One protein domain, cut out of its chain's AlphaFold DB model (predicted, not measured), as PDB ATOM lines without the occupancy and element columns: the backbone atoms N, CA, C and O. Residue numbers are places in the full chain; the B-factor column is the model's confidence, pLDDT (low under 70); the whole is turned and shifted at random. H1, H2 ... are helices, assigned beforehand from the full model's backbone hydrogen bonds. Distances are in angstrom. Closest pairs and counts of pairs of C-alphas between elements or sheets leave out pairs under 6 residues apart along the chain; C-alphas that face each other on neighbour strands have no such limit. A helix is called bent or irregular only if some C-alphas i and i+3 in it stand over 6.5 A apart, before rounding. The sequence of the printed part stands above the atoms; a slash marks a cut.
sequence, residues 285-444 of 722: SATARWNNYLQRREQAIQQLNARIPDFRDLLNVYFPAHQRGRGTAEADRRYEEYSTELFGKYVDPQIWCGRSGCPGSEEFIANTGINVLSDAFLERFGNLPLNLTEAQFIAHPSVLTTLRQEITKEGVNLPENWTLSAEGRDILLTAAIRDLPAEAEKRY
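AT A GLANCE: This is residues 285 to 444 of the 722 residues of an uncharacterized protein of Micavibrio sp. TMED2 (UniProt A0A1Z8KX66). A long rod of helices: the bent helix H1 runs along much of its length, and the chain then folds back beside it as a row of H4, H5 and H6. At one end H1b and H2 make a helical hairpin, with little H3 near H4; at the other end the bent helix H7 lies beyond the beginning of H1 and touches no other helix. The printed part has 160 residues with seven named helices, H1 to H7 in chain order, and no named strand: all helix. It is extended, with a radius of gyration of the C-alphas of 23.4 A and spans of 78 by 27 by 23 A.

HOW THE PARTS SIT: H1, residues 285 to 324, is one helix by its hydrogen bonds but bent, with C-alphas 306 and 309 7.2 A apart; its arms H1a, 285 to 306, and H1b, 309 to 324, stand at a steep tilt of 50 degrees. H1 is the hub, touching four helices. H1b and H2, residues 328 to 343, form a hairpin at a shallow tilt of 29 degrees, closest at the C-alphas of Tyr 318 and Ala 331, 5.3 A. H3, residues 349 to 352, touches H4, residues 362 to 380, closest at the C-alphas of Trp 352 and Ile 365, 6.1 A. H4, with a kink of 30 degrees near residue 372, touches H1a at a steep tilt of 43 degrees, opposite ways, closest at the C-alphas of Asn 305 and Ala 366, 6.4 A. H2 touches H4 with residue 343 alone, the C-alphas of Phe 343 and Leu 373 being 5.5 A apart. H5, residues 390 to 394, touches H1a, closest at the C-alphas of Ala 286 and Ile 394, 6.8 A. H6, residues 397 to 409, only just touches H1a, with 3 pairs of C-alphas within 8 A, the closest those of Ala 286 and Leu 403, 7.5 A. H7, residues 422 to 444, is one helix by its hydrogen bonds but bent, with C-alphas 434 and 437 6.7 A apart; its arms H7a, 422 to 434, and H7b, 437 to 444, stand at 46 degrees, a steep tilt. H6 and H7a are apart. Every O i to N i+4 pair is within hydrogen-bond range in H1a, H2, H5, H6, H7a and H7b, against 11 of 12 in H1b and 13 of 15 in H4; H3 is too short for one.

IN THESE COORDINATES: H1a begins at C-alpha 285, (193.313, 90.603, 130.104), and is 31.4 A long; H1b is 23.3 A, H2 21.3 A and H4 25.5 A. H6 is 18.4 A and H7a 18.7 A. H7b ends at C-alpha 444, (195.323, 65.188, 118.858).

THE WHOLE: The C-alphas farthest apart, those of Arg 324 and Tyr 444, are 79.5 A apart. The printed part has no cut. The link from H6 to H7, residues 410 to 421, is long. Residues 381 to 382 have a pLDDT under 70; the mean of the printed part is 90.7.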
ATOM      1  N   SER A 285     192.036  90.123 130.646       95.50
ATOM      2  CA  SER A 285     193.313  90.603 130.104       95.50
ATOM      3  C   SER A 285     193.269  92.106 129.786       95.50
ATOM      4  O   SER A 285     194.188  92.849 130.145       95.50
ATOM      5  N   ALA A 286     192.172  92.596 129.197       95.75
ATOM      6  CA  ALA A 286     191.957  94.022 128.952       95.75
ATOM      7  C   ALA A 286     191.873  94.833 130.260       95.75
ATOM      8  O   ALA A 286     192.576  95.835 130.401       95.75
ATOM      9  N   THR A 287     191.101  94.373 131.252       95.62
ATOM     10  CA  THR A 287     190.992  95.014 132.576       95.62
ATOM     11  C   THR A 287     192.327  95.016 133.328       95.62
ATOM     12  O   THR A 287     192.717  96.035 133.898       95.62
ATOM     13  N   ALA A 288     193.083  93.914 133.299       95.12
ATOM     14  CA  ALA A 288     194.406  93.838 133.918       95.12
ATOM     15  C   ALA A 288     195.395  94.829 133.277       95.12
ATOM     16  O   ALA A 288     196.148  95.502 133.985       95.12
ATOM     17  N   ARG A 289     195.357  94.974 131.945       93.56
ATOM     18  CA  ARG A 289     196.145  95.972 131.206       93.56
ATOM     19  C   ARG A 289     195.745  97.403 131.540       93.56
ATOM     20  O   ARG A 289     196.634  98.224 131.751       93.56
ATOM     21  N   TRP A 290     194.447  97.689 131.631       95.00
ATOM     22  CA  TRP A 290     193.932  99.000 132.030       95.00
ATOM     23  C   TRP A 290     194.413  99.389 133.434       95.00
ATOM     24  O   TRP A 290     195.007 100.452 133.612       95.00
ATOM     25  N   ASN A 291     194.285  98.481 134.407       95.00
ATOM     26  CA  ASN A 291     194.783  98.687 135.768       95.00
ATOM     27  C   ASN A 291     196.308  98.898 135.803       95.00
ATOM     28  O   ASN A 291     196.794  99.779 136.513       95.00
ATOM     29  N   ASN A 292     197.072  98.142 135.008       92.31
ATOM     30  CA  ASN A 292     198.522  98.312 134.911       92.31
ATOM     31  C   ASN A 292     198.912  99.668 134.296       92.31
ATOM     32  O   ASN A 292     199.837 100.321 134.778       92.31
ATOM     33  N   TYR A 293     198.187 100.114 133.269       91.44
ATOM     34  CA  TYR A 293     198.348 101.437 132.667       91.44
ATOM     35  C   TYR A 293     198.023 102.558 133.670       91.44
ATOM     36  O   TYR A 293     198.839 103.465 133.839       91.44
ATOM     37  N   LEU A 294     196.908 102.463 134.407       92.44
ATOM     38  CA  LEU A 294     196.545 103.425 135.455       92.44
ATOM     39  C   LEU A 294     197.617 103.513 136.549       92.44
ATOM     40  O   LEU A 294     198.033 104.613 136.913       92.44
ATOM     41  N   GLN A 295     198.105 102.367 137.033       92.31
ATOM     42  CA  GLN A 295     199.156 102.306 138.050       92.31
ATOM     43  C   GLN A 295     200.462 102.950 137.561       92.31
ATOM     44  O   GLN A 295     201.088 103.711 138.298       92.31
ATOM     45  N   ARG A 296     200.872 102.680 136.314       87.19
ATOM     46  CA  ARG A 296     202.085 103.265 135.718       87.19
ATOM     47  C   ARG A 296     201.953 104.762 135.462       87.19
ATOM     48  O   ARG A 296     202.910 105.489 135.708       87.19
ATOM     49  N   ARG A 297     200.784 105.222 135.005       88.62
ATOM     50  CA  ARG A 297     200.467 106.649 134.859       88.62
ATOM     51  C   ARG A 297     200.626 107.371 136.192       88.62
ATOM     52  O   ARG A 297     201.316 108.382 136.258       88.62
ATOM     53  N   GLU A 298     200.020 106.829 137.245       90.00
ATOM     54  CA  GLU A 298     200.083 107.403 138.589       90.00
ATOM     55  C   GLU A 298     201.528 107.446 139.111       90.00
ATOM     56  O   GLU A 298     201.997 108.492 139.546       90.00
ATOM     57  N   GLN A 299     202.285 106.351 138.969       87.81
ATOM     58  CA  GLN A 299     203.707 106.310 139.334       87.81
ATOM     59  C   GLN A 299     204.548 107.347 138.574       87.81
ATOM     60  O   GLN A 299     205.408 107.984 139.179       87.81
ATOM     61  N   ALA A 300     204.301 107.543 137.276       84.62
ATOM     62  CA  ALA A 300     205.015 108.531 136.468       84.62
ATOM     63  C   ALA A 300     204.706 109.973 136.919       84.62
ATOM     64  O   ALA A 300     205.624 110.781 137.067       84.62
ATOM     65  N   ILE A 301     203.437 110.281 137.215       87.19
ATOM     66  CA  ILE A 301     203.014 111.589 137.739       87.19
ATOM     67  C   ILE A 301     203.586 111.830 139.146       87.19
ATOM     68  O   ILE A 301     204.072 112.924 139.429       87.19
ATOM     69  N   GLN A 302     203.601 110.820 140.019       89.44
ATOM     70  CA  GLN A 302     204.188 110.928 141.359       89.44
ATOM     71  C   GLN A 302     205.709 111.141 141.318       89.44
ATOM     72  O   GLN A 302     206.221 111.992 142.044       89.44
ATOM     73  N   GLN A 303     206.431 110.420 140.451       86.75
ATOM     74  CA  GLN A 303     207.876 110.604 140.254       86.75
ATOM     75  C   GLN A 303     208.215 111.997 139.718       86.75
ATOM     76  O   GLN A 303     209.185 112.601 140.177       86.75
ATOM     77  N   LEU A 304     207.400 112.520 138.794       88.56
ATOM     78  CA  LEU A 304     207.505 113.899 138.330       88.56
ATOM     79  C   LEU A 304     207.292 114.876 139.491       88.56
ATOM     80  O   LEU A 304     208.199 115.640 139.811       88.56
ATOM     81  N   ASN A 305     206.134 114.814 140.156       89.50
ATOM     82  CA  ASN A 305     205.752 115.740 141.228       89.50
ATOM     83  C   ASN A 305     206.768 115.770 142.382       89.50
ATOM     84  O   ASN A 305     207.058 116.843 142.904       89.50
ATOM     85  N   ALA A 306     207.361 114.626 142.735       92.06
ATOM     86  CA  ALA A 306     208.404 114.540 143.758       92.06
ATOM     87  C   ALA A 306     209.704 115.285 143.392       92.06
ATOM     88  O   ALA A 306     210.449 115.672 144.287       92.06
ATOM     89  N   ARG A 307     209.978 115.493 142.096       93.25
ATOM     90  CA  ARG A 307     211.175 116.179 141.575       93.25
ATOM     91  C   ARG A 307     210.918 117.609 141.084       93.25
ATOM     92  O   ARG A 307     211.870 118.316 140.763       93.25
ATOM     93  N   ILE A 308     209.661 118.068 141.058       92.94
ATOM     94  CA  ILE A 308     209.315 119.458 140.707       92.94
ATOM     95  C   ILE A 308     210.056 120.499 141.577       92.94
ATOM     96  O   ILE A 308     210.530 121.473 140.989       92.94
ATOM     97  N   PRO A 309     210.212 120.341 142.912       93.81
ATOM     98  CA  PRO A 309     210.923 121.328 143.734       93.81
ATOM     99  C   PRO A 309     212.398 121.477 143.333       93.81
ATOM    100  O   PRO A 309     212.834 122.578 142.997       93.81
ATOM    101  N   ASP A 310     213.133 120.363 143.254       93.88
ATOM    102  CA  ASP A 310     214.537 120.325 142.821       93.88
ATOM    103  C   ASP A 310     214.718 120.921 141.414       93.88
ATOM    104  O   ASP A 310     215.648 121.689 141.155       93.88
ATOM    105  N   PHE A 311     213.806 120.591 140.493       95.06
ATOM    106  CA  PHE A 311     213.827 121.122 139.133       95.06
ATOM    107  C   PHE A 311     213.545 122.630 139.099       95.06
ATOM    108  O   PHE A 311     214.181 123.365 138.342       95.06
ATOM    109  N   ARG A 312     212.645 123.132 139.954       93.44
ATOM    110  CA  ARG A 312     212.394 124.570 140.095       93.44
ATOM    111  C   ARG A 312     213.605 125.304 140.662       93.44
ATOM    112  O   ARG A 312     213.923 126.382 140.162       93.44
ATOM    113  N   ASP A 313     214.311 124.727 141.627       94.38
ATOM    114  CA  ASP A 313     215.552 125.302 142.158       94.38
ATOM    115  C   ASP A 313     216.673 125.336 141.112       94.38
ATOM    116  O   ASP A 313     217.383 126.338 140.994       94.38
ATOM    117  N   LEU A 314     216.774 124.308 140.266       95.25
ATOM    118  CA  LEU A 314     217.657 124.328 139.101       95.25
ATOM    119  C   LEU A 314     217.290 125.463 138.128       95.25
ATOM    120  O   LEU A 314     218.168 126.218 137.703       95.25
ATOM    121  N   LEU A 315     216.001 125.647 137.822       95.06
ATOM    122  CA  LEU A 315     215.523 126.740 136.966       95.06
ATOM    123  C   LEU A 315     215.753 128.134 137.588       95.06
ATOM    124  O   LEU A 315     216.099 129.077 136.869       95.06
ATOM    125  N   ASN A 316     215.630 128.265 138.914       93.06
ATOM    126  CA  ASN A 316     215.939 129.483 139.673       93.06
ATOM    127  C   ASN A 316     217.426 129.881 139.578       93.06
ATOM    128  O   ASN A 316     217.754 131.059 139.723       93.06
ATOM    129  N   VAL A 317     218.331 128.933 139.307       92.69
ATOM    130  CA  VAL A 317     219.743 129.210 138.987       92.69
ATOM    131  C   VAL A 317     219.930 129.472 137.489       92.69
ATOM    132  O   VAL A 317     220.644 130.404 137.112       92.69
ATOM    133  N   TYR A 318     219.264 128.685 136.639       94.62
ATOM    134  CA  TYR A 318     219.391 128.722 135.182       94.62
ATOM    135  C   TYR A 318     219.030 130.085 134.573       94.62
ATOM    136  O   TYR A 318     219.871 130.730 133.936       94.62
ATOM    137  N   PHE A 319     217.800 130.566 134.788       94.56
ATOM    138  CA  PHE A 319     217.329 131.791 134.132       94.56
ATOM    139  C   PHE A 319     218.147 133.039 134.532       94.56
ATOM    140  O   PHE A 319     218.546 133.793 133.637       94.56
ATOM    141  N   PRO A 320     218.492 133.269 135.818       91.81
ATOM    142  CA  PRO A 320     219.309 134.419 136.203       91.81
ATOM    143  C   PRO A 320     220.786 134.328 135.787       91.81
ATOM    144  O   PRO A 320     221.465 135.358 135.784       91.81
ATOM    145  N   ALA A 321     221.315 133.141 135.466       89.50
ATOM    146  CA  ALA A 321     222.653 133.001 134.879       89.50
ATOM    147  C   ALA A 321     222.664 133.499 133.424       89.50
ATOM    148  O   ALA A 321     223.508 134.322 133.055       89.50
ATOM    149  N   HIS A 322     221.659 133.092 132.639       90.25
ATOM    150  CA  HIS A 322     221.452 133.553 131.261       90.25
ATOM    151  C   HIS A 322     221.148 135.049 131.166       90.25
ATOM    152  O   HIS A 322     221.783 135.743 130.377       90.25
ATOM    153  N   GLN A 323     220.287 135.592 132.034       88.00
ATOM    154  CA  GLN A 323     220.012 137.040 132.072       88.00
ATOM    155  C   GLN A 323     221.257 137.900 132.358       88.00
ATOM    156  O   GLN A 323     221.313 139.056 131.943       88.00
ATOM    157  N   ARG A 324     222.253 137.366 133.080       87.50
ATOM    158  CA  ARG A 324     223.482 138.093 133.456       87.50
ATOM    159  C   ARG A 324     224.688 137.779 132.566       87.50
ATOM    160  O   ARG A 324     225.745 138.375 132.775       87.50
ATOM    161  N   GLY A 325     224.571 136.832 131.631       82.88
ATOM    162  CA  GLY A 325     225.664 136.409 130.748       82.88
ATOM    163  C   GLY A 325     226.891 135.842 131.478       82.88
ATOM    164  O   GLY A 325     228.014 136.005 131.004       82.88
ATOM    165  N   ARG A 326     226.718 135.223 132.658       72.75
ATOM    166  CA  ARG A 326     227.817 134.640 133.453       72.75
ATOM    167  C   ARG A 326     227.443 133.259 133.977       72.75
ATOM    168  O   ARG A 326     226.373 133.091 134.550       72.75
ATOM    169  N   GLY A 327     228.362 132.301 133.848       74.44
ATOM    170  CA  GLY A 327     228.182 130.932 134.352       74.44
ATOM    171  C   GLY A 327     227.222 130.062 133.531       74.44
ATOM    172  O   GLY A 327     226.850 128.992 133.997       74.44
ATOM    173  N   THR A 328     226.840 130.501 132.325       84.25
ATOM    174  CA  THR A 328     225.850 129.831 131.467       84.25
ATOM    175  C   THR A 328     226.218 128.381 131.167       84.25
ATOM    176  O   THR A 328     225.425 127.509 131.471       84.25
ATOM    177  N   ALA A 329     227.450 128.098 130.732       89.62
ATOM    178  CA  ALA A 329     227.868 126.747 130.332       89.62
ATOM    179  C   ALA A 329     227.650 125.649 131.399       89.62
ATOM    180  O   ALA A 329     227.321 124.517 131.057       89.62
ATOM    181  N   GLU A 330     227.810 125.965 132.690       90.19
ATOM    182  CA  GLU A 330     227.548 125.002 133.774       90.19
ATOM    183  C   GLU A 330     226.050 124.920 134.117       90.19
ATOM    184  O   GLU A 330     225.561 123.853 134.480       90.19
ATOM    185  N   ALA A 331     225.304 126.019 133.972       90.56
ATOM    186  CA  ALA A 331     223.849 126.004 134.104       90.56
ATOM    187  C   ALA A 331     223.186 125.209 132.962       90.56
ATOM    188  O   ALA A 331     222.299 124.404 133.232       90.56
ATOM    189  N   ASP A 332     223.661 125.383 131.727       93.50
ATOM    190  CA  ASP A 332     223.241 124.658 130.524       93.50
ATOM    191  C   ASP A 332     223.463 123.154 130.686       93.50
ATOM    192  O   ASP A 332     222.511 122.382 130.584       93.50
ATOM    193  N   ARG A 333     224.687 122.745 131.051       94.75
ATOM    194  CA  ARG A 333     225.035 121.335 131.278       94.75
ATOM    195  C   ARG A 333     224.140 120.681 132.334       94.75
ATOM    196  O   ARG A 333     223.601 119.604 132.104       94.75
ATOM    197  N   ARG A 334     223.954 121.331 133.491       94.81
ATOM    198  CA  ARG A 334     223.124 120.783 134.580       94.81
ATOM    199  C   ARG A 334     221.639 120.752 134.220       94.81
ATOM    200  O   ARG A 334     220.947 119.827 134.635       94.81
ATOM    201  N   TYR A 335     221.155 121.733 133.457       95.44
ATOM    202  CA  TYR A 335     219.791 121.736 132.937       95.44
ATOM    203  C   TYR A 335     219.562 120.604 131.929       95.44
ATOM    204  O   TYR A 335     218.585 119.872 132.060       95.44
ATOM    205  N   GLU A 336     220.468 120.414 130.967       95.44
ATOM    206  CA  GLU A 336     220.392 119.336 129.976       95.44
ATOM    207  C   GLU A 336     220.428 117.951 130.638       95.44
ATOM    208  O   GLU A 336     219.571 117.114 130.342       95.44
ATOM    209  N   GLU A 337     221.350 117.736 131.585       94.50
ATOM    210  CA  GLU A 337     221.446 116.506 132.381       94.50
ATOM    211  C   GLU A 337     220.135 116.222 133.133       94.50
ATOM    212  O   GLU A 337     219.536 115.160 132.951       94.50
ATOM    213  N   TYR A 338     219.637 117.180 133.924       93.31
ATOM    214  CA  TYR A 338     218.447 116.978 134.756       93.31
ATOM    215  C   TYR A 338     217.156 116.873 133.928       93.31
ATOM    216  O   TYR A 338     216.297 116.043 134.226       93.31
ATOM    217  N   SER A 339     217.013 117.674 132.863       91.31
ATOM    218  CA  SER A 339     215.881 117.595 131.931       91.31
ATOM    219  C   SER A 339     215.822 116.224 131.265       91.31
ATOM    220  O   SER A 339     214.758 115.611 131.208       91.31
ATOM    221  N   THR A 340     216.964 115.722 130.788       89.88
ATOM    222  CA  THR A 340     217.032 114.425 130.107       89.88
ATOM    223  C   THR A 340     216.806 113.266 131.080       89.88
ATOM    224  O   THR A 340     216.141 112.297 130.722       89.88
ATOM    225  N   GLU A 341     217.275 113.371 132.329       88.69
ATOM    226  CA  GLU A 341     216.983 112.381 133.373       88.69
ATOM    227  C   GLU A 341     215.485 112.350 133.731       88.69
ATOM    228  O   GLU A 341     214.877 111.278 133.743       88.69
ATOM    229  N   LEU A 342     214.880 113.514 134.002       88.12
ATOM    230  CA  LEU A 342     213.497 113.625 134.480       88.12
ATOM    231  C   LEU A 342     212.460 113.369 133.376       88.12
ATOM    232  O   LEU A 342     211.508 112.619 133.586       88.12
ATOM    233  N   PHE A 343     212.643 113.977 132.204       87.31
ATOM    234  CA  PHE A 343     211.680 113.932 131.099       87.31
ATOM    235  C   PHE A 343     212.080 112.969 129.981       87.31
ATOM    236  O   PHE A 343     211.375 112.883 128.986       87.31
ATOM    237  N   GLY A 344     213.211 112.263 130.085       85.12
ATOM    238  CA  GLY A 344     213.699 111.354 129.040       85.12
ATOM    239  C   GLY A 344     214.250 112.037 127.782       85.12
ATOM    240  O   GLY A 344     214.800 111.347 126.928       85.12
ATOM    241  N   LYS A 345     214.133 113.366 127.671       88.50
ATOM    242  CA  LYS A 345     214.611 114.184 126.549       88.50
ATOM    243  C   LYS A 345     215.048 115.574 127.015       88.50
ATOM    244  O   LYS A 345     214.617 116.051 128.066       88.50
ATOM    245  N   TYR A 346     215.858 116.248 126.201       91.94
ATOM    246  CA  TYR A 346     216.049 117.690 126.339       91.94
ATOM    247  C   TYR A 346     214.732 118.417 126.047       91.94
ATOM    248  O   TYR A 346     213.996 118.063 125.121       91.94
ATOM    249  N   VAL A 347     214.450 119.442 126.839       93.06
ATOM    250  CA  VAL A 347     213.242 120.262 126.755       93.06
ATOM    251  C   VAL A 347     213.685 121.714 126.637       93.06
ATOM    252  O   VAL A 347     214.588 122.119 127.364       93.06
ATOM    253  N   ASP A 348     213.079 122.514 125.758       93.88
ATOM    254  CA  ASP A 348     213.434 123.937 125.642       93.88
ATOM    255  C   ASP A 348     213.154 124.663 126.977       93.88
ATOM    256  O   ASP A 348     212.005 124.662 127.430       93.88
ATOM    257  N   PRO A 349     214.159 125.298 127.616       93.94
ATOM    258  CA  PRO A 349     213.979 126.030 128.864       93.94
ATOM    259  C   PRO A 349     212.834 127.048 128.833       93.94
ATOM    260  O   PRO A 349     212.197 127.277 129.859       93.94
ATOM    261  N   GLN A 350     212.545 127.658 127.677       93.44
ATOM    262  CA  GLN A 350     211.524 128.699 127.555       93.44
ATOM    263  C   GLN A 350     210.109 128.198 127.877       93.44
ATOM    264  O   GLN A 350     209.279 129.003 128.301       93.44
ATOM    265  N   ILE A 351     209.819 126.894 127.765       94.50
ATOM    266  CA  ILE A 351     208.480 126.379 128.105       94.50
ATOM    267  C   ILE A 351     208.167 126.496 129.604       94.50
ATOM    268  O   ILE A 351     207.001 126.490 129.994       94.50
ATOM    269  N   TRP A 352     209.193 126.620 130.454       94.94
ATOM    270  CA  TRP A 352     209.041 126.758 131.904       94.94
ATOM    271  C   TRP A 352     208.784 128.206 132.351       94.94
ATOM    272  O   TRP A 352     208.609 128.454 133.546       94.94
ATOM    273  N   CYS A 353     208.733 129.164 131.421       93.19
ATOM    274  CA  CYS A 353     208.322 130.540 131.687       93.19
ATOM    275  C   CYS A 353     206.791 130.655 131.758       93.19
ATOM    276  O   CYS A 353     206.086 130.483 130.765       93.19
ATOM    277  N   GLY A 354     206.271 130.990 132.940       87.25
ATOM    278  CA  GLY A 354     204.849 131.265 133.145       87.25
ATOM    279  C   GLY A 354     204.509 132.750 132.981       87.25
ATOM    280  O   GLY A 354     205.385 133.610 132.898       87.25
ATOM    281  N   ARG A 355     203.214 133.095 133.047       85.50
ATOM    282  CA  ARG A 355     202.758 134.506 133.049       85.50
ATOM    283  C   ARG A 355     203.311 135.332 134.221       85.50
ATOM    284  O   ARG A 355     203.328 136.554 134.144       85.50
ATOM    285  N   SER A 356     203.735 134.673 135.298       81.62
ATOM    286  CA  SER A 356     204.326 135.281 136.495       81.62
ATOM    287  C   SER A 356     205.846 135.484 136.416       81.62
ATOM    288  O   SER A 356     206.413 136.039 137.352       81.62
ATOM    289  N   GLY A 357     206.512 135.018 135.351       87.50
ATOM    290  CA  GLY A 357     207.965 135.093 135.181       87.50
ATOM    291  C   GLY A 357     208.622 133.758 134.816       87.50
ATOM    292  O   GLY A 357     207.952 132.747 134.595       87.50
ATOM    293  N   CYS A 358     209.956 133.776 134.760       91.88
ATOM    294  CA  CYS A 358     210.805 132.617 134.487       91.88
ATOM    295  C   CYS A 358     211.678 132.307 135.724       91.88
ATOM    296  O   CYS A 358     212.501 133.157 136.080       91.88
ATOM    297  N   PRO A 359     211.545 131.130 136.365       92.19
ATOM    298  CA  PRO A 359     210.554 130.088 136.082       92.19
ATOM    299  C   PRO A 359     209.133 130.459 136.541       92.19
ATOM    300  O   PRO A 359     208.930 131.376 137.339       92.19
ATOM    301  N   GLY A 360     208.143 129.710 136.050       91.94
ATOM    302  CA  GLY A 360     206.758 129.770 136.518       91.94
ATOM    303  C   GLY A 360     206.556 129.261 137.956       91.94
ATOM    304  O   GLY A 360     207.499 128.979 138.703       91.94
ATOM    305  N   SER A 361     205.289 129.146 138.366       92.19
ATOM    306  CA  SER A 361     204.913 128.501 139.633       92.19
ATOM    307  C   SER A 361     205.161 126.987 139.593       92.19
ATOM    308  O   SER A 361     205.173 126.393 138.519       92.19
ATOM    309  N   GLU A 362     205.298 126.345 140.759       90.00
ATOM    310  CA  GLU A 362     205.349 124.873 140.871       90.00
ATOM    311  C   GLU A 362     204.183 124.194 140.147       90.00
ATOM    312  O   GLU A 362     204.401 123.265 139.380       90.00
ATOM    313  N   GLU A 363     202.961 124.705 140.315       89.88
ATOM    314  CA  GLU A 363     201.765 124.203 139.630       89.88
ATOM    315  C   GLU A 363     201.871 124.323 138.099       89.88
ATOM    316  O   GLU A 363     201.494 123.405 137.372       89.88
ATOM    317  N   PHE A 364     202.428 125.426 137.586       94.00
ATOM    318  CA  PHE A 364     202.676 125.585 136.154       94.00
ATOM    319  C   PHE A 364     203.743 124.600 135.656       94.00
ATOM    320  O   PHE A 364     203.544 123.962 134.628       94.00
ATOM    321  N   ILE A 365     204.846 124.434 136.391       92.00
ATOM    322  CA  ILE A 365     205.926 123.502 136.027       92.00
ATOM    323  C   ILE A 365     205.426 122.051 136.091       92.00
ATOM    324  O   ILE A 365     205.745 121.274 135.198       92.00
ATOM    325  N   ALA A 366     204.592 121.690 137.072       90.12
ATOM    326  CA  ALA A 366     203.978 120.367 137.177       90.12
ATOM    327  C   ALA A 366     203.040 120.079 135.994       90.12
ATOM    328  O   ALA A 366     203.203 119.069 135.310       90.12
ATOM    329  N   ASN A 367     202.118 120.996 135.683       90.31
ATOM    330  CA  ASN A 367     201.191 120.843 134.559       90.31
ATOM    331  C   ASN A 367     201.917 120.801 133.199       90.31
ATOM    332  O   ASN A 367     201.613 119.956 132.356       90.31
ATOM    333  N   THR A 368     202.920 121.659 132.989       92.19
ATOM    334  CA  THR A 368     203.774 121.630 131.787       92.19
ATOM    335  C   THR A 368     204.613 120.350 131.733       92.19
ATOM    336  O   THR A 368     204.747 119.740 130.671       92.19
ATOM    337  N   GLY A 369     205.109 119.889 132.882       90.19
ATOM    338  CA  GLY A 369     205.869 118.654 133.028       90.19
ATOM    339  C   GLY A 369     205.060 117.414 132.660       90.19
ATOM    340  O   GLY A 369     205.596 116.545 131.985       90.19
ATOM    341  N   ILE A 370     203.769 117.350 133.011       88.25
ATOM    342  CA  ILE A 370     202.869 116.252 132.608       88.25
ATOM    343  C   ILE A 370     202.736 116.186 131.079       88.25
ATOM    344  O   ILE A 370     202.800 115.096 130.507       88.25
ATOM    345  N   ASN A 371     202.602 117.332 130.405       87.81
ATOM    346  CA  ASN A 371     202.503 117.379 128.943       87.81
ATOM    347  C   ASN A 371     203.796 116.881 128.276       87.81
ATOM    348  O   ASN A 371     203.743 116.035 127.387       87.81
ATOM    349  N   VAL A 372     204.959 117.336 128.747       88.38
ATOM    350  CA  VAL A 372     206.269 116.914 128.215       88.38
ATOM    351  C   VAL A 372     206.565 115.443 128.523       88.38
ATOM    352  O   VAL A 372     207.070 114.714 127.668       88.38
ATOM    353  N   LEU A 373     206.216 114.992 129.731       85.12
ATOM    354  CA  LEU A 373     206.310 113.597 130.148       85.12
ATOM    355  C   LEU A 373     205.412 112.696 129.296       85.12
ATOM    356  O   LEU A 373     205.764 111.538 129.099       85.12
ATOM    357  N   SER A 374     204.291 113.199 128.762       80.31
ATOM    358  CA  SER A 374     203.411 112.411 127.893       80.31
ATOM    359  C   SER A 374     204.119 111.942 126.619       80.31
ATOM    360  O   SER A 374     204.009 110.765 126.289       80.31
ATOM    361  N   ASP A 375     204.947 112.782 125.989       80.31
ATOM    362  CA  ASP A 375     205.755 112.395 124.824       80.31
ATOM    363  C   ASP A 375     206.766 111.289 125.171       80.31
ATOM    364  O   ASP A 375     206.884 110.285 124.473       80.31
ATOM    365  N   ALA A 376     207.481 111.441 126.286       77.56
ATOM    366  CA  ALA A 376     208.479 110.463 126.719       77.56
ATOM    367  C   ALA A 376     207.851 109.166 127.262       77.56
ATOM    368  O   ALA A 376     208.456 108.092 127.223       77.56
ATOM    369  N   PHE A 377     206.621 109.251 127.769       80.38
ATOM    370  CA  PHE A 377     205.809 108.100 128.136       80.38
ATOM    371  C   PHE A 377     205.329 107.357 126.884       80.38
ATOM    372  O   PHE A 377     205.440 106.134 126.849       80.38
ATOM    373  N   LEU A 378     204.880 108.067 125.840       77.62
ATOM    374  CA  LEU A 378     204.519 107.476 124.545       77.62
ATOM    375  C   LEU A 378     205.670 106.606 124.008       77.62
ATOM    376  O   LEU A 378     205.460 105.416 123.759       77.62
ATOM    377  N   GLU A 379     206.891 107.147 123.952       78.19
ATOM    378  CA  GLU A 379     208.090 106.421 123.499       78.19
ATOM    379  C   GLU A 379     208.389 105.150 124.319       78.19
ATOM    380  O   GLU A 379     208.818 104.135 123.769       78.19
ATOM    381  N   ARG A 380     208.147 105.174 125.639       72.12
ATOM    382  CA  ARG A 380     208.441 104.051 126.553       72.12
ATOM    383  C   ARG A 380     207.320 103.013 126.656       72.12
ATOM    384  O   ARG A 380     207.594 101.872 127.026       72.12
ATOM    385  N   PHE A 381     206.074 103.381 126.354       67.50
ATOM    386  CA  PHE A 381     204.881 102.563 126.613       67.50
ATOM    387  C   PHE A 381     204.052 102.265 125.355       67.50
ATOM    388  O   PHE A 381     202.830 102.150 125.411       67.50
ATOM    389  N   GLY A 382     204.719 102.092 124.210       69.38
ATOM    390  CA  GLY A 382     204.077 101.616 122.980       69.38
ATOM    391  C   GLY A 382     203.089 102.621 122.382       69.38
ATOM    392  O   GLY A 382     202.050 102.220 121.853       69.38
ATOM    393  N   ASN A 383     203.415 103.912 122.489       79.81
ATOM    394  CA  ASN A 383     202.638 105.048 121.999       79.81
ATOM    395  C   ASN A 383     201.207 105.124 122.569       79.81
ATOM    396  O   ASN A 383     200.273 105.477 121.855       79.81
ATOM    397  N   LEU A 384     201.038 104.821 123.864       86.38
ATOM    398  CA  LEU A 384     199.799 105.050 124.622       86.38
ATOM    399  C   LEU A 384     199.813 106.418 125.344       86.38
ATOM    400  O   LEU A 384     200.651 106.606 126.228       86.38
ATOM    401  N   PRO A 385     198.915 107.373 125.019       83.25
ATOM    402  CA  PRO A 385     198.817 108.653 125.732       83.25
ATOM    403  C   PRO A 385     198.510 108.489 127.229       83.25
ATOM    404  O   PRO A 385     197.808 107.560 127.609       83.25
ATOM    405  N   LEU A 386     198.958 109.426 128.076       83.69
ATOM    406  CA  LEU A 386     198.683 109.428 129.530       83.69
ATOM    407  C   LEU A 386     197.216 109.747 129.895       83.69
ATOM    408  O   LEU A 386     196.775 109.488 131.018       83.69
ATOM    409  N   ASN A 387     196.455 110.351 128.984       82.88
ATOM    410  CA  ASN A 387     195.115 110.888 129.239       82.88
ATOM    411  C   ASN A 387     193.972 110.030 128.664       82.88
ATOM    412  O   ASN A 387     192.837 110.501 128.610       82.88
ATOM    413  N   LEU A 388     194.245 108.782 128.263       89.38
ATOM    414  CA  LEU A 388     193.213 107.870 127.761       89.38
ATOM    415  C   LEU A 388     192.135 107.594 128.819       89.38
ATOM    416  O   LEU A 388     192.448 107.285 129.975       89.38
ATOM    417  N   THR A 389     190.870 107.629 128.396       93.50
ATOM    418  CA  THR A 389     189.762 106.972 129.105       93.50
ATOM    419  C   THR A 389     189.815 105.457 128.891       93.50
ATOM    420  O   THR A 389     190.455 104.981 127.954       93.50
ATOM    421  N   GLU A 390     189.106 104.682 129.715       92.25
ATOM    422  CA  GLU A 390     189.052 103.217 129.582       92.25
ATOM    423  C   GLU A 390     188.569 102.781 128.187       92.25
ATOM    424  O   GLU A 390     189.187 101.933 127.547       92.25
ATOM    425  N   ALA A 391     187.532 103.441 127.661       92.00
ATOM    426  CA  ALA A 391     187.018 103.187 126.316       92.00
ATOM    427  C   ALA A 391     188.055 103.491 125.216       92.00
ATOM    428  O   ALA A 391     188.193 102.718 124.270       92.00
ATOM    429  N   GLN A 392     188.818 104.585 125.345       93.38
ATOM    430  CA  GLN A 392     189.885 104.928 124.395       93.38
ATOM    431  C   GLN A 392     191.075 103.964 124.488       93.38
ATOM    432  O   GLN A 392     191.664 103.622 123.466       93.38
ATOM    433  N   PHE A 393     191.418 103.510 125.695       93.75
ATOM    434  CA  PHE A 393     192.480 102.535 125.934       93.75
ATOM    435  C   PHE A 393     192.140 101.168 125.334       93.75
ATOM    436  O   PHE A 393     192.941 100.593 124.601       93.75
ATOM    437  N   ILE A 394     190.929 100.671 125.593       92.19
ATOM    438  CA  ILE A 394     190.446  99.388 125.069       92.19
ATOM    439  C   ILE A 394     190.322  99.417 123.537       92.19
ATOM    440  O   ILE A 394     190.622  98.422 122.881       92.19
ATOM    441  N   ALA A 395     189.943 100.559 122.954       92.62
ATOM    442  CA  ALA A 395     189.904 100.753 121.504       92.62
ATOM    443  C   ALA A 395     191.286 101.005 120.862       92.62
ATOM    444  O   ALA A 395     191.373 101.121 119.637       92.62
ATOM    445  N   HIS A 396     192.370 101.115 121.640       92.50
ATOM    446  CA  HIS A 396     193.670 101.515 121.106       92.50
ATOM    447  C   HIS A 396     194.304 100.404 120.240       92.50
ATOM    448  O   HIS A 396     194.388  99.256 120.691       92.50
ATOM    449  N   PRO A 397     194.838 100.707 119.035       91.56
ATOM    450  CA  PRO A 397     195.351  99.686 118.116       91.56
ATOM    451  C   PRO A 397     196.426  98.764 118.704       91.56
ATOM    452  O   PRO A 397     196.417  97.565 118.425       91.56
ATOM    453  N   SER A 398     197.329  99.278 119.549       89.38
ATOM    454  CA  SER A 398     198.361  98.454 120.203       89.38
ATOM    455  C   SER A 398     197.777  97.477 121.235       89.38
ATOM    456  O   SER A 398     198.235  96.334 121.330       89.38
ATOM    457  N   VAL A 399     196.720  97.874 121.950       92.50
ATOM    458  CA  VAL A 399     196.010  97.023 122.919       92.50
ATOM    459  C   VAL A 399     195.228  95.934 122.183       92.50
ATOM    460  O   VAL A 399     195.413  94.753 122.480       92.50
ATOM    461  N   LEU A 400     194.449  96.303 121.159       93.69
ATOM    462  CA  LEU A 400     193.696  95.355 120.328       93.69
ATOM    463  C   LEU A 400     194.605  94.355 119.599       93.69
ATOM    464  O   LEU A 400     194.302  93.165 119.566       93.69
ATOM    465  N   THR A 401     195.750  94.804 119.074       93.44
ATOM    466  CA  THR A 401     196.746  93.919 118.441       93.44
ATOM    467  C   THR A 401     197.301  92.902 119.436       93.44
ATOM    468  O   THR A 401     197.421  91.723 119.107       93.44
ATOM    469  N   THR A 402     197.593  93.328 120.668       92.69
ATOM    470  CA  THR A 402     198.116  92.434 121.709       92.69
ATOM    471  C   THR A 402     197.061  91.416 122.157       92.69
ATOM    472  O   THR A 402     197.358  90.226 122.229       92.69
ATOM    473  N   LEU A 403     195.814  91.852 122.384       95.38
ATOM    474  CA  LEU A 403     194.688  90.962 122.708       95.38
ATOM    475  C   LEU A 403     194.442  89.938 121.587       95.38
ATOM    476  O   LEU A 403     194.293  88.748 121.858       95.38
ATOM    477  N   ARG A 404     194.490  90.367 120.319       95.62
ATOM    478  CA  ARG A 404     194.380  89.473 119.158       95.62
ATOM    479  C   ARG A 404     195.469  88.403 119.152       95.62
ATOM    480  O   ARG A 404     195.157  87.234 118.966       95.62
ATOM    481  N   GLN A 405     196.723  88.777 119.408       94.62
ATOM    482  CA  GLN A 405     197.838  87.826 119.484       94.62
ATOM    483  C   GLN A 405     197.675  86.795 120.612       94.62
ATOM    484  O   GLN A 405     198.147  85.670 120.468       94.62
ATOM    485  N   GLU A 406     197.023  87.140 121.725       94.50
ATOM    486  CA  GLU A 406     196.688  86.174 122.783       94.50
ATOM    487  C   GLU A 406     195.633  85.171 122.313       94.50
ATOM    488  O   GLU A 406     195.821  83.966 122.459       94.50
ATOM    489  N   ILE A 407     194.583  85.649 121.646       95.31
ATOM    490  CA  ILE A 407     193.513  84.806 121.094       95.31
ATOM    491  C   ILE A 407     194.049  83.879 119.984       95.31
ATOM    492  O   ILE A 407     193.691  82.704 119.914       95.31
ATOM    493  N   THR A 408     194.999  84.359 119.176       94.88
ATOM    494  CA  THR A 408     195.697  83.546 118.169       94.88
ATOM    495  C   THR A 408     196.597  82.471 118.786       94.88
ATOM    496  O   THR A 408     196.691  81.381 118.227       94.88
ATOM    497  N   LYS A 409     197.203  82.701 119.962       93.19
ATOM    498  CA  LYS A 409     197.944  81.648 120.695       93.19
ATOM    499  C   LYS A 409     197.024  80.543 121.219       93.19
ATOM    500  O   LYS A 409     197.429  79.384 121.249       93.19
ATOM    501  N   GLU A 410     195.785  80.882 121.567       91.00
ATOM    502  CA  GLU A 410     194.740  79.904 121.906       91.00
ATOM    503  C   GLU A 410     194.217  79.128 120.678       91.00
ATOM    504  O   GLU A 410     193.485  78.154 120.837       91.00
ATOM    505  N   GLY A 411     194.640  79.500 119.463       91.62
ATOM    506  CA  GLY A 411     194.309  78.817 118.211       91.62
ATOM    507  C   GLY A 411     193.209  79.484 117.383       91.62
ATOM    508  O   GLY A 411     192.780  78.898 116.396       91.62
ATOM    509  N   VAL A 412     192.751  80.688 117.752       95.12
ATOM    510  CA  VAL A 412     191.625  81.373 117.091       95.12
ATOM    511  C   VAL A 412     192.102  82.590 116.291       95.12
ATOM    512  O   VAL A 412     192.727  83.511 116.820       95.12
ATOM    513  N   ASN A 413     191.787  82.619 114.995       94.69
ATOM    514  CA  ASN A 413     192.216  83.667 114.071       94.69
ATOM    515  C   ASN A 413     191.108  84.709 113.862       94.69
ATOM    516  O   ASN A 413     190.066  84.434 113.257       94.69
ATOM    517  N   LEU A 414     191.369  85.928 114.341       95.25
ATOM    518  CA  LEU A 414     190.462  87.076 114.262       95.25
ATOM    519  C   LEU A 414     190.925  88.098 113.211       95.25
ATOM    520  O   LEU A 414     192.131  88.252 113.007       95.25
ATOM    521  N   PRO A 415     189.997  88.839 112.580       94.56
ATOM    522  CA  PRO A 415     190.337  89.833 111.566       94.56
ATOM    523  C   PRO A 415     191.019  91.077 112.165       94.56
ATOM    524  O   PRO A 415     190.879  91.389 113.351       94.56
ATOM    525  N   GLU A 416     191.742  91.827 111.328       91.69
ATOM    526  CA  GLU A 416     192.543  92.985 111.761       91.69
ATOM    527  C   GLU A 416     191.723  94.154 112.331       91.69
ATOM    528  O   GLU A 416     192.239  94.943 113.125       91.69
ATOM    529  N   ASN A 417     190.438  94.229 111.985       90.50
ATOM    530  CA  ASN A 417     189.475  95.209 112.487       90.50
ATOM    531  C   ASN A 417     188.680  94.726 113.720       90.50
ATOM    532  O   ASN A 417     187.754  95.414 114.141       90.50
ATOM    533  N   TRP A 418     189.007  93.566 114.304       95.50
ATOM    534  CA  TRP A 418     188.340  93.074 115.517       95.50
ATOM    535  C   TRP A 418     188.521  94.034 116.710       95.50
ATOM    536  O   TRP A 418     189.630  94.522 116.946       95.50
ATOM    537  N   THR A 419     187.442  94.251 117.471       94.19
ATOM    538  CA  THR A 419     187.345  95.183 118.611       94.19
ATOM    539  C   THR A 419     186.759  94.513 119.857       94.19
ATOM    540  O   THR A 419     186.093  93.486 119.763       94.19
ATOM    541  N   LEU A 420     186.933  95.126 121.033       93.81
ATOM    542  CA  LEU A 420     186.296  94.681 122.278       93.81
ATOM    543  C   LEU A 420     184.868  95.256 122.420       93.81
ATOM    544  O   LEU A 420     184.595  96.100 123.269       93.81
ATOM    545  N   SER A 421     183.967  94.827 121.538       93.31
ATOM    546  CA  SER A 421     182.562  95.267 121.468       93.31
ATOM    547  C   SER A 421     181.598  94.072 121.488       93.31
ATOM    548  O   SER A 421     182.039  92.927 121.447       93.31
ATOM    549  N   ALA A 422     180.282  94.314 121.531       92.81
ATOM    550  CA  ALA A 422     179.286  93.240 121.416       92.81
ATOM    551  C   ALA A 422     179.408  92.486 120.075       92.81
ATOM    552  O   ALA A 422     179.498  91.264 120.063       92.81
ATOM    553  N   GLU A 423     179.541  93.213 118.963       93.69
ATOM    554  CA  GLU A 423     179.827  92.637 117.640       93.69
ATOM    555  C   GLU A 423     181.177  91.895 117.624       93.69
ATOM    556  O   GLU A 423     181.298  90.793 117.091       93.69
ATOM    557  N   GLY A 424     182.193  92.452 118.290       94.12
ATOM    558  CA  GLY A 424     183.490  91.804 118.479       94.12
ATOM    559  C   GLY A 424     183.433  90.499 119.280       94.12
ATOM    560  O   GLY A 424     184.209  89.581 118.995       94.12
ATOM    561  N   ARG A 425     182.504  90.374 120.238       95.88
ATOM    562  CA  ARG A 425     182.222  89.108 120.929       95.88
ATOM    563  C   ARG A 425     181.689  88.084 119.945       95.88
ATOM    564  O   ARG A 425     182.249  86.997 119.866       95.88
ATOM    565  N   ASP A 426     180.673  88.432 119.169       95.62
ATOM    566  CA  ASP A 426     180.044  87.493 118.240       95.62
ATOM    567  C   ASP A 426     181.033  87.030 117.151       95.62
ATOM    568  O   ASP A 426     181.131  85.832 116.881       95.62
ATOM    569  N   ILE A 427     181.879  87.937 116.636       95.88
ATOM    570  CA  ILE A 427     183.007  87.597 115.748       95.88
ATOM    571  C   ILE A 427     183.973  86.606 116.419       95.88
ATOM    572  O   ILE A 427     184.397  85.641 115.778       95.88
ATOM    573  N   LEU A 428     184.323  86.814 117.697       95.94
ATOM    574  CA  LEU A 428     185.215  85.913 118.434       95.94
ATOM    575  C   LEU A 428     184.591  84.532 118.630       95.94
ATOM    576  O   LEU A 428     185.262  83.533 118.382       95.94
ATOM    577  N   LEU A 429     183.322  84.461 119.034       94.69
ATOM    578  CA  LEU A 429     182.619  83.195 119.241       94.69
ATOM    579  C   LEU A 429     182.491  82.415 117.925       94.69
ATOM    580  O   LEU A 429     182.804  81.227 117.885       94.69
ATOM    581  N   THR A 430     182.122  83.081 116.822       94.50
ATOM    582  CA  THR A 430     182.069  82.456 115.489       94.50
ATOM    583  C   THR A 430     183.444  81.950 115.037       94.50
ATOM    584  O   THR A 430     183.547  80.826 114.543       94.50
ATOM    585  N   ALA A 431     184.513  82.729 115.234       95.19
ATOM    586  CA  ALA A 431     185.870  82.293 114.908       95.19
ATOM    587  C   ALA A 431     186.332  81.120 115.792       95.19
ATOM    588  O   ALA A 431     186.943  80.183 115.287       95.19
ATOM    589  N   ALA A 432     185.997  81.124 117.086       94.44
ATOM    590  CA  ALA A 432     186.334  80.047 118.011       94.44
ATOM    591  C   ALA A 432     185.624  78.731 117.652       94.44
ATOM    592  O   ALA A 432     186.268  77.687 117.615       94.44
ATOM    593  N   ILE A 433     184.331  78.777 117.317       92.38
ATOM    594  CA  ILE A 433     183.565  77.600 116.868       92.38
ATOM    595  C   ILE A 433     184.136  77.025 115.558       92.38
ATOM    596  O   ILE A 433     184.119  75.812 115.369       92.38
ATOM    597  N   ARG A 434     184.675  77.877 114.673       93.69
ATOM    598  CA  ARG A 434     185.330  77.467 113.418       93.69
ATOM    599  C   ARG A 434     186.726  76.869 113.638       93.69
ATOM    600  O   ARG A 434     187.038  75.837 113.053       93.69
ATOM    601  N   ASP A 435     187.566  77.524 114.439       94.25
ATOM    602  CA  ASP A 435     189.007  77.234 114.500       94.25
ATOM    603  C   ASP A 435     189.381  76.204 115.579       94.25
ATOM    604  O   ASP A 435     190.260  75.370 115.353       94.25
ATOM    605  N   LEU A 436     188.709  76.219 116.740       93.12
ATOM    606  CA  LEU A 436     189.036  75.317 117.852       93.12
ATOM    607  C   LEU A 436     188.899  73.822 117.503       93.12
ATOM    608  O   LEU A 436     189.767  73.069 117.945       93.12
ATOM    609  N   PRO A 437     187.900  73.354 116.719       93.25
ATOM    610  CA  PRO A 437     187.832  71.950 116.311       93.25
ATOM    611  C   PRO A 437     189.055  71.509 115.499       93.25
ATOM    612  O   PRO A 437     189.653  70.480 115.806       93.25
ATOM    613  N   ALA A 438     189.471  72.318 114.519       92.38
ATOM    614  CA  ALA A 438     190.601  72.008 113.643       92.38
ATOM    615  C   ALA A 438     191.943  72.034 114.395       92.38
ATOM    616  O   ALA A 438     192.804  71.181 114.181       92.38
ATOM    617  N   GLU A 439     192.128  72.983 115.317       91.38
ATOM    618  CA  GLU A 439     193.322  73.025 116.167       91.38
ATOM    619  C   GLU A 439     193.326  71.882 117.205       91.38
ATOM    620  O   GLU A 439     194.384  71.313 117.478       91.38
ATOM    621  N   ALA A 440     192.165  71.483 117.740       92.81
ATOM    622  CA  ALA A 440     192.048  70.322 118.624       92.81
ATOM    623  C   ALA A 440     192.373  69.008 117.893       92.81
ATOM    624  O   ALA A 440     193.130  68.193 118.421       92.81
ATOM    625  N   GLU A 441     191.869  68.828 116.668       94.31
ATOM    626  CA  GLU A 441     192.173  67.677 115.807       94.31
ATOM    627  C   GLU A 441     193.667  67.623 115.472       94.31
ATOM    628  O   GLU A 441     194.315  66.588 115.625       94.31
ATOM    629  N   LYS A 442     194.258  68.760 115.092       93.62
ATOM    630  CA  LYS A 442     195.692  68.879 114.811       93.62
ATOM    631  C   LYS A 442     196.558  68.528 116.026       93.62
ATOM    632  O   LYS A 442     197.543  67.807 115.870       93.62
ATOM    633  N   ARG A 443     196.203  68.998 117.231       92.62
ATOM    634  CA  ARG A 443     196.907  68.656 118.489       92.62
ATOM    635  C   ARG A 443     196.776  67.175 118.839       92.62
ATOM    636  O   ARG A 443     197.765  66.555 119.228       92.62
ATOM    637  N   TYR A 444     195.580  66.614 118.679       95.50
ATOM    638  CA  TYR A 444     195.323  65.188 118.858       95.50
ATOM    639  C   TYR A 444     196.181  64.347 117.897       95.50
ATOM    640  O   TYR A 444     197.017  63.568 118.352       95.50
TER     641      TYR A 444